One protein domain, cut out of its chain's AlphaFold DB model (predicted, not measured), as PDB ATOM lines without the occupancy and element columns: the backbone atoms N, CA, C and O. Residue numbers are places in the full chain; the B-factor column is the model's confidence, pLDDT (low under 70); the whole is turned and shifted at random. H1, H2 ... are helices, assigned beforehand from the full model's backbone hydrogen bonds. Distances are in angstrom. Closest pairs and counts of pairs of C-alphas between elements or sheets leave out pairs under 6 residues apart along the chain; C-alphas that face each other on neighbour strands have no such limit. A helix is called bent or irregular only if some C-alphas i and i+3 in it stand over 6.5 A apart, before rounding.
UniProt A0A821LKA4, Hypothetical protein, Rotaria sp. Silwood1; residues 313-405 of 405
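What this domain is: This is residues 313 to 405 of the 405 residues of the protein "Hypothetical protein" of Rotaria sp. Silwood1 (UniProt A0A821LKA4). Four helices, H1, H3, H4 and H5, make an up-and-down bundle, each running against the one before it in the chain, with contacts that go round from H1 to H3, H5, H4 and back to H1. The short H2 touches no helix; it lies on a loop at one end of the longest axis, where residues 333 to 338 stick out. Going along the printed part you meet 93 residues with five named helices, H1 to H5 in order, and no named strand; the class is all helix. The whole is compact, with a radius of gyration of the C-alphas of 13.3 A and spans of 40 by 29 by 20 A.

How they stand to each other: Begin in the bundle with H1, residues 315 to 326. It touches H3, residues 346 to 358, at a shallow tilt of 29 degrees, opposite ways; look at Phe 325 and Arg 349, whose C-alphas are the closest at 6.3 A. With residues 322 to 326 alone, H1 touches H4, residues 368 to 377, the same way; the tilt of 34.9 degrees is only just shallow, and the closest C-alphas, of Phe 322 and His 368, are 6.8 A apart. H3 and H4 are near each other, with 6 pairs of C-alphas within 10 A. H5, residues 384 to 403, touches H3 with its residues 385 to 393 alone, the same way at a shallow tilt of 26 degrees; the closest C-alphas are those of Leu 357 and Phe 393, 6.1 A apart. H4 and H5 form a helical hairpin at 37 degrees, only just steep; H5 touches H4 with residues 386 to 394 alone, closest at the C-alphas of Leu 377 and Lys 387, 5.4 A. H1 and H5 are apart. H2, residues 330 to 334, is apart from H4 and H5, for instance. In H1, H4 and H5 every O i to N i+4 pair is within hydrogen-bond range; in H3 6 of 9 are, and in H2 0 of 1, with 0 of 2 O i to N i+3 pairs.

Where its parts are: Find C-alpha 315 at (112.804, 109.482, 100.959); from there H1 runs 16.0 A. H2 is irregular: C-alphas 331 and 334 are 7.3 A apart. H3, 19.0 A long, is only just irregular, with C-alphas 351 and 354 6.52 A apart. H4, 14.3 A long, begins at C-alpha 368 (112.479, 98.235, 106.472). H5, 29.2 A long, ends at C-alpha 403 (111.449, 111.030, 122.084).

The domain as a whole: The two farthest C-alphas, of Asp 338 and Lys 405, the chain's last residue, are 42.3 A apart. The printed part has no cut. The link from H1 to H2 is tight, that from H2 to H3 is long with 11 residues, and the other two are short. The mean pLDDT of the printed part is 85.1; residues 329 to 339 and 401 to 405 are under 70.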
ATOM      1  N   ASN A 313     118.430 112.375 104.262       93.31
ATOM      2  CA  ASN A 313     117.101 112.233 104.861       93.31
ATOM      3  C   ASN A 313     115.980 112.196 103.815       93.31
ATOM      4  O   ASN A 313     114.827 111.959 104.189       93.31
ATOM      5  N   SER A 314     116.305 112.391 102.531       94.62
ATOM      6  CA  SER A 314     115.333 112.304 101.446       94.62
ATOM      7  C   SER A 314     114.766 110.885 101.339       94.62
ATOM      8  O   SER A 314     115.484 109.886 101.456       94.62
ATOM      9  N   MET A 315     113.459 110.785 101.084       92.81
ATOM     10  CA  MET A 315     112.804 109.482 100.959       92.81
ATOM     11  C   MET A 315     113.362 108.677  99.778       92.81
ATOM     12  O   MET A 315     113.503 107.463  99.891       92.81
ATOM     13  N   GLN A 316     113.746 109.352  98.688       92.69
ATOM     14  CA  GLN A 316     114.353 108.724  97.512       92.69
ATOM     15  C   GLN A 316     115.647 107.988  97.882       92.69
ATOM     16  O   GLN A 316     115.776 106.798  97.608       92.69
ATOM     17  N   HIS A 317     116.584 108.655  98.565       94.62
ATOM     18  CA  HIS A 317     117.857 108.024  98.921       94.62
ATOM     19  C   HIS A 317     117.675 106.915  99.955       94.62
ATOM     20  O   HIS A 317     118.355 105.894  99.891       94.62
ATOM     21  N   ILE A 318     116.744 107.075 100.893       94.50
ATOM     22  CA  ILE A 318     116.486 106.045 101.899       94.50
ATOM     23  C   ILE A 318     115.857 104.800 101.272       94.50
ATOM     24  O   ILE A 318     116.262 103.685 101.602       94.50
ATOM     25  N   GLN A 319     114.916 104.971 100.342       92.44
ATOM     26  CA  GLN A 319     114.350 103.860  99.579       92.44
ATOM     27  C   GLN A 319     115.439 103.120  98.804       92.44
ATOM     28  O   GLN A 319     115.533 101.903  98.931       92.44
ATOM     29  N   SER A 320     116.322 103.835  98.100       92.62
ATOM     30  CA  SER A 320     117.453 103.218  97.401       92.62
ATOM     31  C   SER A 320     118.430 102.515  98.352       92.62
ATOM     32  O   SER A 320     118.881 101.410  98.058       92.62
ATOM     33  N   LEU A 321     118.732 103.092  99.525       94.94
ATOM     34  CA  LEU A 321     119.555 102.430 100.547       94.94
ATOM     35  C   LEU A 321     118.923 101.108 100.994       94.94
ATOM     36  O   LEU A 321     119.625 100.099 101.065       94.94
ATOM     37  N   PHE A 322     117.617 101.092 101.270       93.62
ATOM     38  CA  PHE A 322     116.912  99.867 101.643       93.62
ATOM     39  C   PHE A 322     116.851  98.858 100.499       93.62
ATOM     40  O   PHE A 322     117.107  97.682 100.738       93.62
ATOM     41  N   GLU A 323     116.583  99.302  99.274       91.56
ATOM     42  CA  GLU A 323     116.522  98.444  98.090       91.56
ATOM     43  C   GLU A 323     117.871  97.767  97.816       91.56
ATOM     44  O   GLU A 323     117.925  96.550  97.656       91.56
ATOM     45  N   PHE A 324     118.990  98.502  97.839       92.50
ATOM     46  CA  PHE A 324     120.311  97.890  97.657       92.50
ATOM     47  C   PHE A 324     120.726  97.024  98.853       92.50
ATOM     48  O   PHE A 324     121.451  96.038  98.682       92.50
ATOM     49  N   PHE A 325     120.288  97.354 100.071       93.00
ATOM     50  CA  PHE A 325     120.631  96.577 101.260       93.00
ATOM     51  C   PHE A 325     119.871  95.241 101.318       93.00
ATOM     52  O   PHE A 325     120.485  94.176 101.434       93.00
ATOM     53  N   LEU A 326     118.542  95.303 101.219       90.62
ATOM     54  CA  LEU A 326     117.618  94.183 101.420       90.62
ATOM     55  C   LEU A 326     117.255  93.450 100.122       90.62
ATOM     56  O   LEU A 326     116.845  92.291 100.174       90.62
ATOM     57  N   GLY A 327     117.423  94.095  98.968       87.62
ATOM     58  CA  GLY A 327     116.854  93.643  97.703       87.62
ATOM     59  C   GLY A 327     115.371  94.003  97.575       87.62
ATOM     60  O   GLY A 327     114.753  94.575  98.477       87.62
ATOM     61  N   THR A 328     114.773  93.646  96.441       82.31
ATOM     62  CA  THR A 328     113.348  93.893  96.194       82.31
ATOM     63  C   THR A 328     112.506  92.927  97.033       82.31
ATOM     64  O   THR A 328     112.678  91.705  96.964       82.31
ATOM     65  N   SER A 329     111.582  93.463  97.840       67.38
ATOM     66  CA  SER A 329     110.739  92.664  98.740       67.38
ATOM     67  C   SER A 329     109.950  91.586  97.991       67.38
ATOM     68  O   SER A 329     109.372  91.833  96.930       67.38
ATOM     69  N   LYS A 330     109.862  90.384  98.584       57.38
ATOM     70  CA  LYS A 330     109.196  89.214  97.984       57.38
ATOM     71  C   LYS A 330     107.704  89.435  97.673       57.38
ATOM     72  O   LYS A 330     107.159  88.708  96.854       57.38
ATOM     73  N   ILE A 331     107.067  90.429  98.295       54.19
ATOM     74  CA  ILE A 331     105.641  90.753  98.122       54.19
ATOM     75  C   ILE A 331     105.376  91.446  96.769       54.19
ATOM     76  O   ILE A 331     104.319  91.257  96.181       54.19
ATOM     77  N   LEU A 332     106.360  92.169  96.218       52.09
ATOM     78  CA  LEU A 332     106.263  92.857  94.918       52.09
ATOM     79  C   LEU A 332     106.618  91.955  93.719       52.09
ATOM     80  O   LEU A 332     106.611  92.403  92.576       52.09
ATOM     81  N   LYS A 333     106.911  90.670  93.960       51.88
ATOM     82  CA  LYS A 333     107.355  89.708  92.934       51.88
ATOM     83  C   LYS A 333     106.314  89.386  91.861       51.88
ATOM     84  O   LYS A 333     106.663  88.769  90.867       51.88
ATOM     85  N   GLN A 334     105.059  89.786  92.046       50.91
ATOM     86  CA  GLN A 334     103.971  89.445  91.127       50.91
ATOM     87  C   GLN A 334     103.890  90.331  89.875       50.91
ATOM     88  O   GLN A 334     103.069  90.034  89.016       50.91
ATOM     89  N   GLN A 335     104.692  91.399  89.746       51.50
ATOM     90  CA  GLN A 335     104.472  92.380  88.672       51.50
ATOM     91  C   GLN A 335     105.533  92.421  87.567       51.50
ATOM     92  O   GLN A 335     105.131  92.665  86.440       51.50
ATOM     93  N   ASN A 336     106.823  92.160  87.830       57.69
ATOM     94  CA  ASN A 336     107.882  92.050  86.804       57.69
ATOM     95  C   ASN A 336     109.140  91.382  87.397       57.69
ATOM     96  O   ASN A 336     109.805  91.983  88.243       57.69
ATOM     97  N   GLU A 337     109.498  90.172  86.954       61.03
ATOM     98  CA  GLU A 337     110.686  89.454  87.460       61.03
ATOM     99  C   GLU A 337     112.003  90.199  87.182       61.03
ATOM    100  O   GLU A 337     112.922  90.170  88.005       61.03
ATOM    101  N   ASP A 338     112.047  90.960  86.086       58.88
ATOM    102  CA  ASP A 338     113.195  91.761  85.652       58.88
ATOM    103  C   ASP A 338     113.638  92.834  86.657       58.88
ATOM    104  O   ASP A 338     114.812  93.200  86.688       58.88
ATOM    105  N   LEU A 339     112.718  93.335  87.487       65.19
ATOM    106  CA  LEU A 339     112.980  94.403  88.463       65.19
ATOM    107  C   LEU A 339     113.361  93.863  89.850       65.19
ATOM    108  O   LEU A 339     113.533  94.627  90.804       65.19
ATOM    109  N   ILE A 340     113.472  92.542  89.999       76.88
ATOM    110  CA  ILE A 340     113.810  91.922  91.279       76.88
ATOM    111  C   ILE A 340     115.320  92.015  91.500       76.88
ATOM    112  O   ILE A 340     116.110  91.409  90.782       76.88
ATOM    113  N   ARG A 341     115.732  92.720  92.555       82.38
ATOM    114  CA  ARG A 341     117.118  92.739  93.026       82.38
ATOM    115  C   ARG A 341     117.323  91.734  94.148       82.38
ATOM    116  O   ARG A 341     116.540  91.678  95.098       82.38
ATOM    117  N   ASN A 342     118.422  90.994  94.067       87.81
ATOM    118  CA  ASN A 342     118.937  90.220  95.190       87.81
ATOM    119  C   ASN A 342     119.490  91.157  96.285       87.81
ATOM    120  O   ASN A 342     119.913  92.268  95.968       87.81
ATOM    121  N   PRO A 343     119.547  90.737  97.563       89.19
ATOM    122  CA  PRO A 343     120.191  91.528  98.613       89.19
ATOM    123  C   PRO A 343     121.676  91.791  98.309       89.19
ATOM    124  O   PRO A 343     122.288  91.114  97.481       89.19
ATOM    125  N   SER A 344     122.282  92.769  98.977       91.44
ATOM    126  CA  SER A 344     123.719  93.042  98.825       91.44
ATOM    127  C   SER A 344     124.600  92.051  99.589       91.44
ATOM    128  O   SER A 344     124.225  91.515 100.636       91.44
ATOM    129  N   ASN A 345     125.832  91.881  99.098       90.75
ATOM    130  CA  ASN A 345     126.880  91.138  99.791       90.75
ATOM    131  C   ASN A 345     127.523  91.967 100.919       90.75
ATOM    132  O   ASN A 345     127.330  93.180 101.030       90.75
ATOM    133  N   THR A 346     128.366  91.323 101.726       91.25
ATOM    134  CA  THR A 346     129.067  91.951 102.860       91.25
ATOM    135  C   THR A 346     129.852  93.211 102.460       91.25
ATOM    136  O   THR A 346     129.863  94.191 103.203       91.25
ATOM    137  N   ARG A 347     130.486  93.230 101.275       91.75
ATOM    138  CA  ARG A 347     131.314  94.357 100.806       91.75
ATOM    139  C   ARG A 347     130.475  95.600 100.500       91.75
ATOM    140  O   ARG A 347     130.828  96.688 100.949       91.75
ATOM    141  N   ILE A 348     129.356  95.429  99.798       93.56
ATOM    142  CA  ILE A 348     128.412  96.512  99.508       93.56
ATOM    143  C   ILE A 348     127.740  96.985 100.803       93.56
ATOM    144  O   ILE A 348     127.717  98.186 101.067       93.56
ATOM    145  N   ARG A 349     127.291  96.066 101.671       94.50
ATOM    146  CA  ARG A 349     126.683  96.412 102.971       94.50
ATOM    147  C   ARG A 349     127.592  97.301 103.821       94.50
ATOM    148  O   ARG A 349     127.119  98.283 104.384       94.50
ATOM    149  N   LEU A 350     128.898  97.016 103.865       94.44
ATOM    150  CA  LEU A 350     129.884  97.843 104.575       94.44
ATOM    151  C   LEU A 350     129.975  99.282 104.053       94.44
ATOM    152  O   LEU A 350     130.292 100.180 104.832       94.44
ATOM    153  N   LYS A 351     129.734  99.496 102.756       95.31
ATOM    154  CA  LYS A 351     129.753 100.825 102.137       95.31
ATOM    155  C   LYS A 351     128.400 101.529 102.235       95.31
ATOM    156  O   LYS A 351     128.394 102.740 102.396       95.31
ATOM    157  N   LEU A 352     127.278 100.804 102.229       95.56
ATOM    158  CA  LEU A 352     125.934 101.378 102.399       95.56
ATOM    159  C   LEU A 352     125.640 101.800 103.848       95.56
ATOM    160  O   LEU A 352     125.035 102.846 104.076       95.56
ATOM    161  N   TYR A 353     126.074 101.014 104.839       95.12
ATOM    162  CA  TYR A 353     125.719 101.230 106.249       95.12
ATOM    163  C   TYR A 353     126.044 102.621 106.808       95.12
ATOM    164  O   TYR A 353     125.194 103.198 107.489       95.12
ATOM    165  N   PRO A 354     127.235 103.198 106.550       94.75
ATOM    166  CA  PRO A 354     127.561 104.538 107.031       94.75
ATOM    167  C   PRO A 354     126.534 105.595 106.605       94.75
ATOM    168  O   PRO A 354     126.250 106.519 107.363       94.75
ATOM    169  N   TYR A 355     125.925 105.434 105.428       94.69
ATOM    170  CA  TYR A 355     124.894 106.338 104.924       94.69
ATOM    171  C   TYR A 355     123.524 106.097 105.570       94.69
ATOM    172  O   TYR A 355     122.811 107.059 105.852       94.69
ATOM    173  N   LEU A 356     123.190 104.845 105.907       93.81
ATOM    174  CA  LEU A 356     122.024 104.524 106.744       93.81
ATOM    175  C   LEU A 356     122.137 105.146 108.143       93.81
ATOM    176  O   LEU A 356     121.150 105.653 108.661       93.81
ATOM    177  N   LEU A 357     123.337 105.151 108.733       93.38
ATOM    178  CA  LEU A 357     123.599 105.801 110.024       93.38
ATOM    179  C   LEU A 357     123.560 107.331 109.935       93.38
ATOM    180  O   LEU A 357     123.149 107.989 110.890       93.38
ATOM    181  N   LYS A 358     123.987 107.900 108.800       91.31
ATOM    182  CA  LYS A 358     123.939 109.347 108.543       91.31
ATOM    183  C   LYS A 358     122.499 109.851 108.395       91.31
ATOM    184  O   LYS A 358     122.205 110.983 108.781       91.31
ATOM    185  N   SER A 359     121.611 109.022 107.852       91.75
ATOM    186  CA  SER A 359     120.189 109.330 107.732       91.75
ATOM    187  C   SER A 359     119.491 109.243 109.086       91.75
ATOM    188  O   SER A 359     119.459 108.200 109.737       91.75
ATOM    189  N   ARG A 360     118.864 110.342 109.510       85.94
ATOM    190  CA  ARG A 360     118.075 110.348 110.743       85.94
ATOM    191  C   ARG A 360     116.736 109.649 110.519       85.94
ATOM    192  O   ARG A 360     116.220 109.029 111.439       85.94
ATOM    193  N   THR A 361     116.131 109.788 109.347       89.56
ATOM    194  CA  THR A 361     114.791 109.263 109.036       89.56
ATOM    195  C   THR A 361     114.798 107.776 108.673       89.56
ATOM    196  O   THR A 361     113.780 107.110 108.847       89.56
ATOM    197  N   ALA A 362     115.939 107.205 108.268       91.12
ATOM    198  CA  ALA A 362     116.046 105.772 107.983       91.12
ATOM    199  C   ALA A 362     115.641 104.888 109.177       91.12
ATOM    200  O   ALA A 362     114.927 103.905 108.998       91.12
ATOM    201  N   SER A 363     116.019 105.254 110.406       89.44
ATOM    202  CA  SER A 363     115.697 104.470 111.609       89.44
ATOM    203  C   SER A 363     114.207 104.475 111.982       89.44
ATOM    204  O   SER A 363     113.773 103.644 112.775       89.44
ATOM    205  N   THR A 364     113.405 105.376 111.406       90.00
ATOM    206  CA  THR A 364     111.964 105.491 111.686       90.00
ATOM    207  C   THR A 364     111.080 104.826 110.632       90.00
ATOM    208  O   THR A 364     109.864 104.788 110.798       90.00
ATOM    209  N   ILE A 365     111.651 104.309 109.539       90.75
ATOM    210  CA  ILE A 365     110.881 103.717 108.438       90.75
ATOM    211  C   ILE A 365     110.667 102.224 108.691       90.75
ATOM    212  O   ILE A 365     111.546 101.392 108.467       90.75
ATOM    213  N   PHE A 366     109.461 101.871 109.127       87.69
ATOM    214  CA  PHE A 366     109.042 100.486 109.344       87.69
ATOM    215  C   PHE A 366     108.284  99.939 108.120       87.69
ATOM    216  O   PHE A 366     107.568 100.698 107.468       87.69
ATOM    217  N   PRO A 367     108.431  98.642 107.770       91.12
ATOM    218  CA  PRO A 367     109.210  97.600 108.457       91.12
ATOM    219  C   PRO A 367     110.702  97.535 108.059       91.12
ATOM    220  O   PRO A 367     111.456  96.766 108.655       91.12
ATOM    221  N   HIS A 368     111.141  98.328 107.076       91.06
ATOM    222  CA  HIS A 368     112.479  98.235 106.472       91.06
ATOM    223  C   HIS A 368     113.630  98.403 107.476       91.06
ATOM    224  O   HIS A 368     114.595  97.645 107.426       91.06
ATOM    225  N   ALA A 369     113.521  99.330 108.434       91.31
ATOM    226  CA  ALA A 369     114.545  99.547 109.457       91.31
ATOM    227  C   ALA A 369     114.800  98.293 110.317       91.31
ATOM    228  O   ALA A 369     115.952  97.933 110.561       91.31
ATOM    229  N   ILE A 370     113.737  97.583 110.718       91.31
ATOM    230  CA  ILE A 370     113.856  96.323 111.474       91.31
ATOM    231  C   ILE A 370     114.469  95.232 110.598       91.31
ATOM    232  O   ILE A 370     115.319  94.481 111.067       91.31
ATOM    233  N   GLN A 371     114.063  95.147 109.329       92.19
ATOM    234  CA  GLN A 371     114.614  94.158 108.401       92.19
ATOM    235  C   GLN A 371     116.118  94.359 108.202       92.19
ATOM    236  O   GLN A 371     116.871  93.394 108.294       92.19
ATOM    237  N   VAL A 372     116.568  95.607 108.015       92.62
ATOM    238  CA  VAL A 372     118.000  95.932 107.956       92.62
ATOM    239  C   VAL A 372     118.695  95.485 109.232       92.62
ATOM    240  O   VAL A 372     119.707  94.791 109.148       92.62
ATOM    241  N   LEU A 373     118.162  95.833 110.404       93.31
ATOM    242  CA  LEU A 373     118.759  95.465 111.687       93.31
ATOM    243  C   LEU A 373     118.904  93.940 111.833       93.31
ATOM    244  O   LEU A 373     119.991  93.450 112.140       93.31
ATOM    245  N   TYR A 374     117.834  93.195 111.554       92.75
ATOM    246  CA  TYR A 374     117.810  91.736 111.633       92.75
ATOM    247  C   TYR A 374     118.820  91.094 110.670       92.75
ATOM    248  O   TYR A 374     119.672  90.312 111.092       92.75
ATOM    249  N   GLU A 375     118.800  91.491 109.395       91.19
ATOM    250  CA  GLU A 375     119.727  91.005 108.364       91.19
ATOM    251  C   GLU A 375     121.193  91.348 108.661       91.19
ATOM    252  O   GLU A 375     122.108  90.649 108.219       91.19
ATOM    253  N   SER A 376     121.434  92.427 109.406       92.19
ATOM    254  CA  SER A 376     122.774  92.854 109.808       92.19
ATOM    255  C   SER A 376     123.318  92.055 110.986       92.19
ATOM    256  O   SER A 376     124.517  91.794 111.041       92.19
ATOM    257  N   LEU A 377     122.463  91.668 111.932       91.25
ATOM    258  CA  LEU A 377     122.865  90.927 113.128       91.25
ATOM    259  C   LEU A 377     122.940  89.418 112.882       91.25
ATOM    260  O   LEU A 377     123.891  88.772 113.336       91.25
ATOM    261  N   PHE A 378     121.963  88.881 112.147       90.44
ATOM    262  CA  PHE A 378     121.716  87.441 112.026       90.44
ATOM    263  C   PHE A 378     121.787  86.907 110.589       90.44
ATOM    264  O   PHE A 378     121.775  85.695 110.401       90.44
ATOM    265  N   GLY A 379     121.851  87.777 109.576       86.06
ATOM    266  CA  GLY A 379     121.891  87.361 108.171       86.06
ATOM    267  C   GLY A 379     123.239  86.780 107.730       86.06
ATOM    268  O   GLY A 379     124.268  86.959 108.383       86.06
ATOM    269  N   ASN A 380     123.248  86.134 106.560       82.88
ATOM    270  CA  ASN A 380     124.428  85.440 106.019       82.88
ATOM    271  C   ASN A 380     125.549  86.401 105.563       82.88
ATOM    272  O   ASN A 380     126.728  86.080 105.678       82.88
ATOM    273  N   SER A 381     125.202  87.599 105.077       83.69
ATOM    274  CA  SER A 381     126.158  88.618 104.597       83.69
ATOM    275  C   SER A 381     126.573  89.601 105.705       83.69
ATOM    276  O   SER A 381     126.507  90.821 105.520       83.69
ATOM    277  N   THR A 382     126.942  89.097 106.887       87.38
ATOM    278  CA  THR A 382     127.349  89.921 108.042       87.38
ATOM    279  C   THR A 382     128.829  89.761 108.402       87.38
ATOM    280  O   THR A 382     129.473  88.768 108.077       87.38
ATOM    281  N   ASN A 383     129.385  90.758 109.091       91.81
ATOM    282  CA  ASN A 383     130.688  90.684 109.747       91.81
ATOM    283  C   ASN A 383     130.689  91.512 111.046       91.81
ATOM    284  O   ASN A 383     129.738  92.241 111.328       91.81
ATOM    285  N   VAL A 384     131.772  91.442 111.829       92.94
ATOM    286  CA  VAL A 384     131.901  92.166 113.115       92.94
ATOM    287  C   VAL A 384     131.636  93.669 112.959       92.94
ATOM    288  O   VAL A 384     130.966  94.278 113.790       92.94
ATOM    289  N   ARG A 385     132.101  94.267 111.859       93.94
ATOM    290  CA  ARG A 385     131.927  95.697 111.591       93.94
ATOM    291  C   ARG A 385     130.480  96.067 111.243       93.94
ATOM    292  O   ARG A 385     129.996  97.083 111.724       93.94
ATOM    293  N   ILE A 386     129.777  95.244 110.464       93.38
ATOM    294  CA  ILE A 386     128.340  95.401 110.193       93.38
ATOM    295  C   ILE A 386     127.546  95.245 111.490       93.38
ATOM    296  O   ILE A 386     126.665  96.056 111.747       93.38
ATOM    297  N   LYS A 387     127.890  94.269 112.343       93.62
ATOM    298  CA  LYS A 387     127.252  94.103 113.659       93.62
ATOM    299  C   LYS A 387     127.430  95.348 114.526       93.62
ATOM    300  O   LYS A 387     126.456  95.845 115.083       93.62
ATOM    301  N   TYR A 388     128.635  95.914 114.562       95.12
ATOM    302  CA  TYR A 388     128.890  97.179 115.252       95.12
ATOM    303  C   TYR A 388     128.012  98.317 114.707       95.12
ATOM    304  O   TYR A 388     127.307  98.970 115.474       95.12
ATOM    305  N   PHE A 389     127.976  98.506 113.382       95.12
ATOM    306  CA  PHE A 389     127.102  99.508 112.767       95.12
ATOM    307  C   PHE A 389     125.617  99.261 113.057       95.12
ATOM    308  O   PHE A 389     124.868 100.208 113.279       95.12
ATOM    309  N   SER A 390     125.186  98.003 113.119       93.50
ATOM    310  CA  SER A 390     123.796  97.663 113.410       93.50
ATOM    311  C   SER A 390     123.393  97.951 114.851       93.50
ATOM    312  O   SER A 390     122.272  98.390 115.087       93.50
ATOM    313  N   LEU A 391     124.313  97.804 115.810       93.75
ATOM    314  CA  LEU A 391     124.065  98.193 117.198       93.75
ATOM    315  C   LEU A 391     123.921  99.714 117.319       93.75
ATOM    316  O   LEU A 391     123.008 100.191 117.988       93.75
ATOM    317  N   GLN A 392     124.756 100.479 116.604       93.81
ATOM    318  CA  GLN A 392     124.603 101.936 116.517       93.81
ATOM    319  C   GLN A 392     123.265 102.330 115.872       93.81
ATOM    320  O   GLN A 392     122.583 103.240 116.341       93.81
ATOM    321  N   PHE A 393     122.851 101.623 114.820       94.06
ATOM    322  CA  PHE A 393     121.565 101.865 114.174       94.06
ATOM    323  C   PHE A 393     120.387 101.540 115.102       94.06
ATOM    324  O   PHE A 393     119.452 102.332 115.192       94.06
ATOM    325  N   ALA A 394     120.457 100.442 115.861       92.38
ATOM    326  CA  ALA A 394     119.466 100.095 116.878       92.38
ATOM    327  C   ALA A 394     119.367 101.169 117.969       92.38
ATOM    328  O   ALA A 394     118.265 101.565 118.347       92.38
ATOM    329  N   GLN A 395     120.504 101.697 118.431       91.19
ATOM    330  CA  GLN A 395     120.525 102.813 119.373       91.19
ATOM    331  C   GLN A 395     119.794 104.039 118.800       91.19
ATOM    332  O   GLN A 395     118.956 104.621 119.489       91.19
ATOM    333  N   ASN A 396     120.031 104.382 117.529       89.38
ATOM    334  CA  ASN A 396     119.330 105.476 116.848       89.38
ATOM    335  C   ASN A 396     117.820 105.216 116.698       89.38
ATOM    336  O   ASN A 396     117.030 106.159 116.760       89.38
ATOM    337  N   MET A 397     117.401 103.961 116.491       88.62
ATOM    338  CA  MET A 397     115.980 103.582 116.468       88.62
ATOM    339  C   MET A 397     115.330 103.795 117.841       88.62
ATOM    340  O   MET A 397     114.283 104.435 117.935       88.62
ATOM    341  N   ILE A 398     115.968 103.302 118.908       87.38
ATOM    342  CA  ILE A 398     115.444 103.365 120.280       87.38
ATOM    343  C   ILE A 398     115.364 104.809 120.769       87.38
ATOM    344  O   ILE A 398     114.314 105.225 121.253       87.38
ATOM    345  N   GLN A 399     116.442 105.587 120.615       83.62
ATOM    346  CA  GLN A 399     116.469 106.984 121.054       83.62
ATOM    347  C   GLN A 399     115.303 107.766 120.455       83.62
ATOM    348  O   GLN A 399     114.588 108.455 121.172       83.62
ATOM    349  N   LYS A 400     115.039 107.598 119.158       74.62
ATOM    350  CA  LYS A 400     113.915 108.274 118.513       74.62
ATOM    351  C   LYS A 400     112.561 107.801 119.013       74.62
ATOM    352  O   LYS A 400     111.693 108.635 119.228       74.62
ATOM    353  N   TYR A 401     112.376 106.501 119.224       67.50
ATOM    354  CA  TYR A 401     111.110 105.986 119.740       67.50
ATOM    355  C   TYR A 401     110.801 106.504 121.155       67.50
ATOM    356  O   TYR A 401     109.641 106.726 121.485       67.50
ATOM    357  N   ILE A 402     111.838 106.753 121.965       61.91
ATOM    358  CA  ILE A 402     111.707 107.350 123.301       61.91
ATOM    359  C   ILE A 402     111.313 108.835 123.228       61.91
ATOM    360  O   ILE A 402     110.528 109.265 124.055       61.91
ATOM    361  N   PHE A 403     111.795 109.603 122.244       57.78
ATOM    362  CA  PHE A 403     111.449 111.030 122.084       57.78
ATOM    363  C   PHE A 403     110.078 111.293 121.428       57.78
ATOM    364  O   PHE A 403     109.629 112.436 121.413       57.78
ATOM    365  N   PHE A 404     109.435 110.273 120.849       51.53
ATOM    366  CA  PHE A 404     108.085 110.369 120.267       51.53
ATOM    367  C   PHE A 404     106.966 109.932 121.234       51.53
ATOM    368  O   PHE A 404     105.792 110.048 120.879       51.53
ATOM    369  N   LYS A 405     107.317 109.432 122.424       44.00
ATOM    370  CA  LYS A 405     106.414 109.280 123.575       44.00
ATOM    371  C   LYS A 405     106.607 110.454 124.518       44.00
ATOM    372  O   LYS A 405     105.586 110.863 125.110       44.00
TER     373      LYS A 405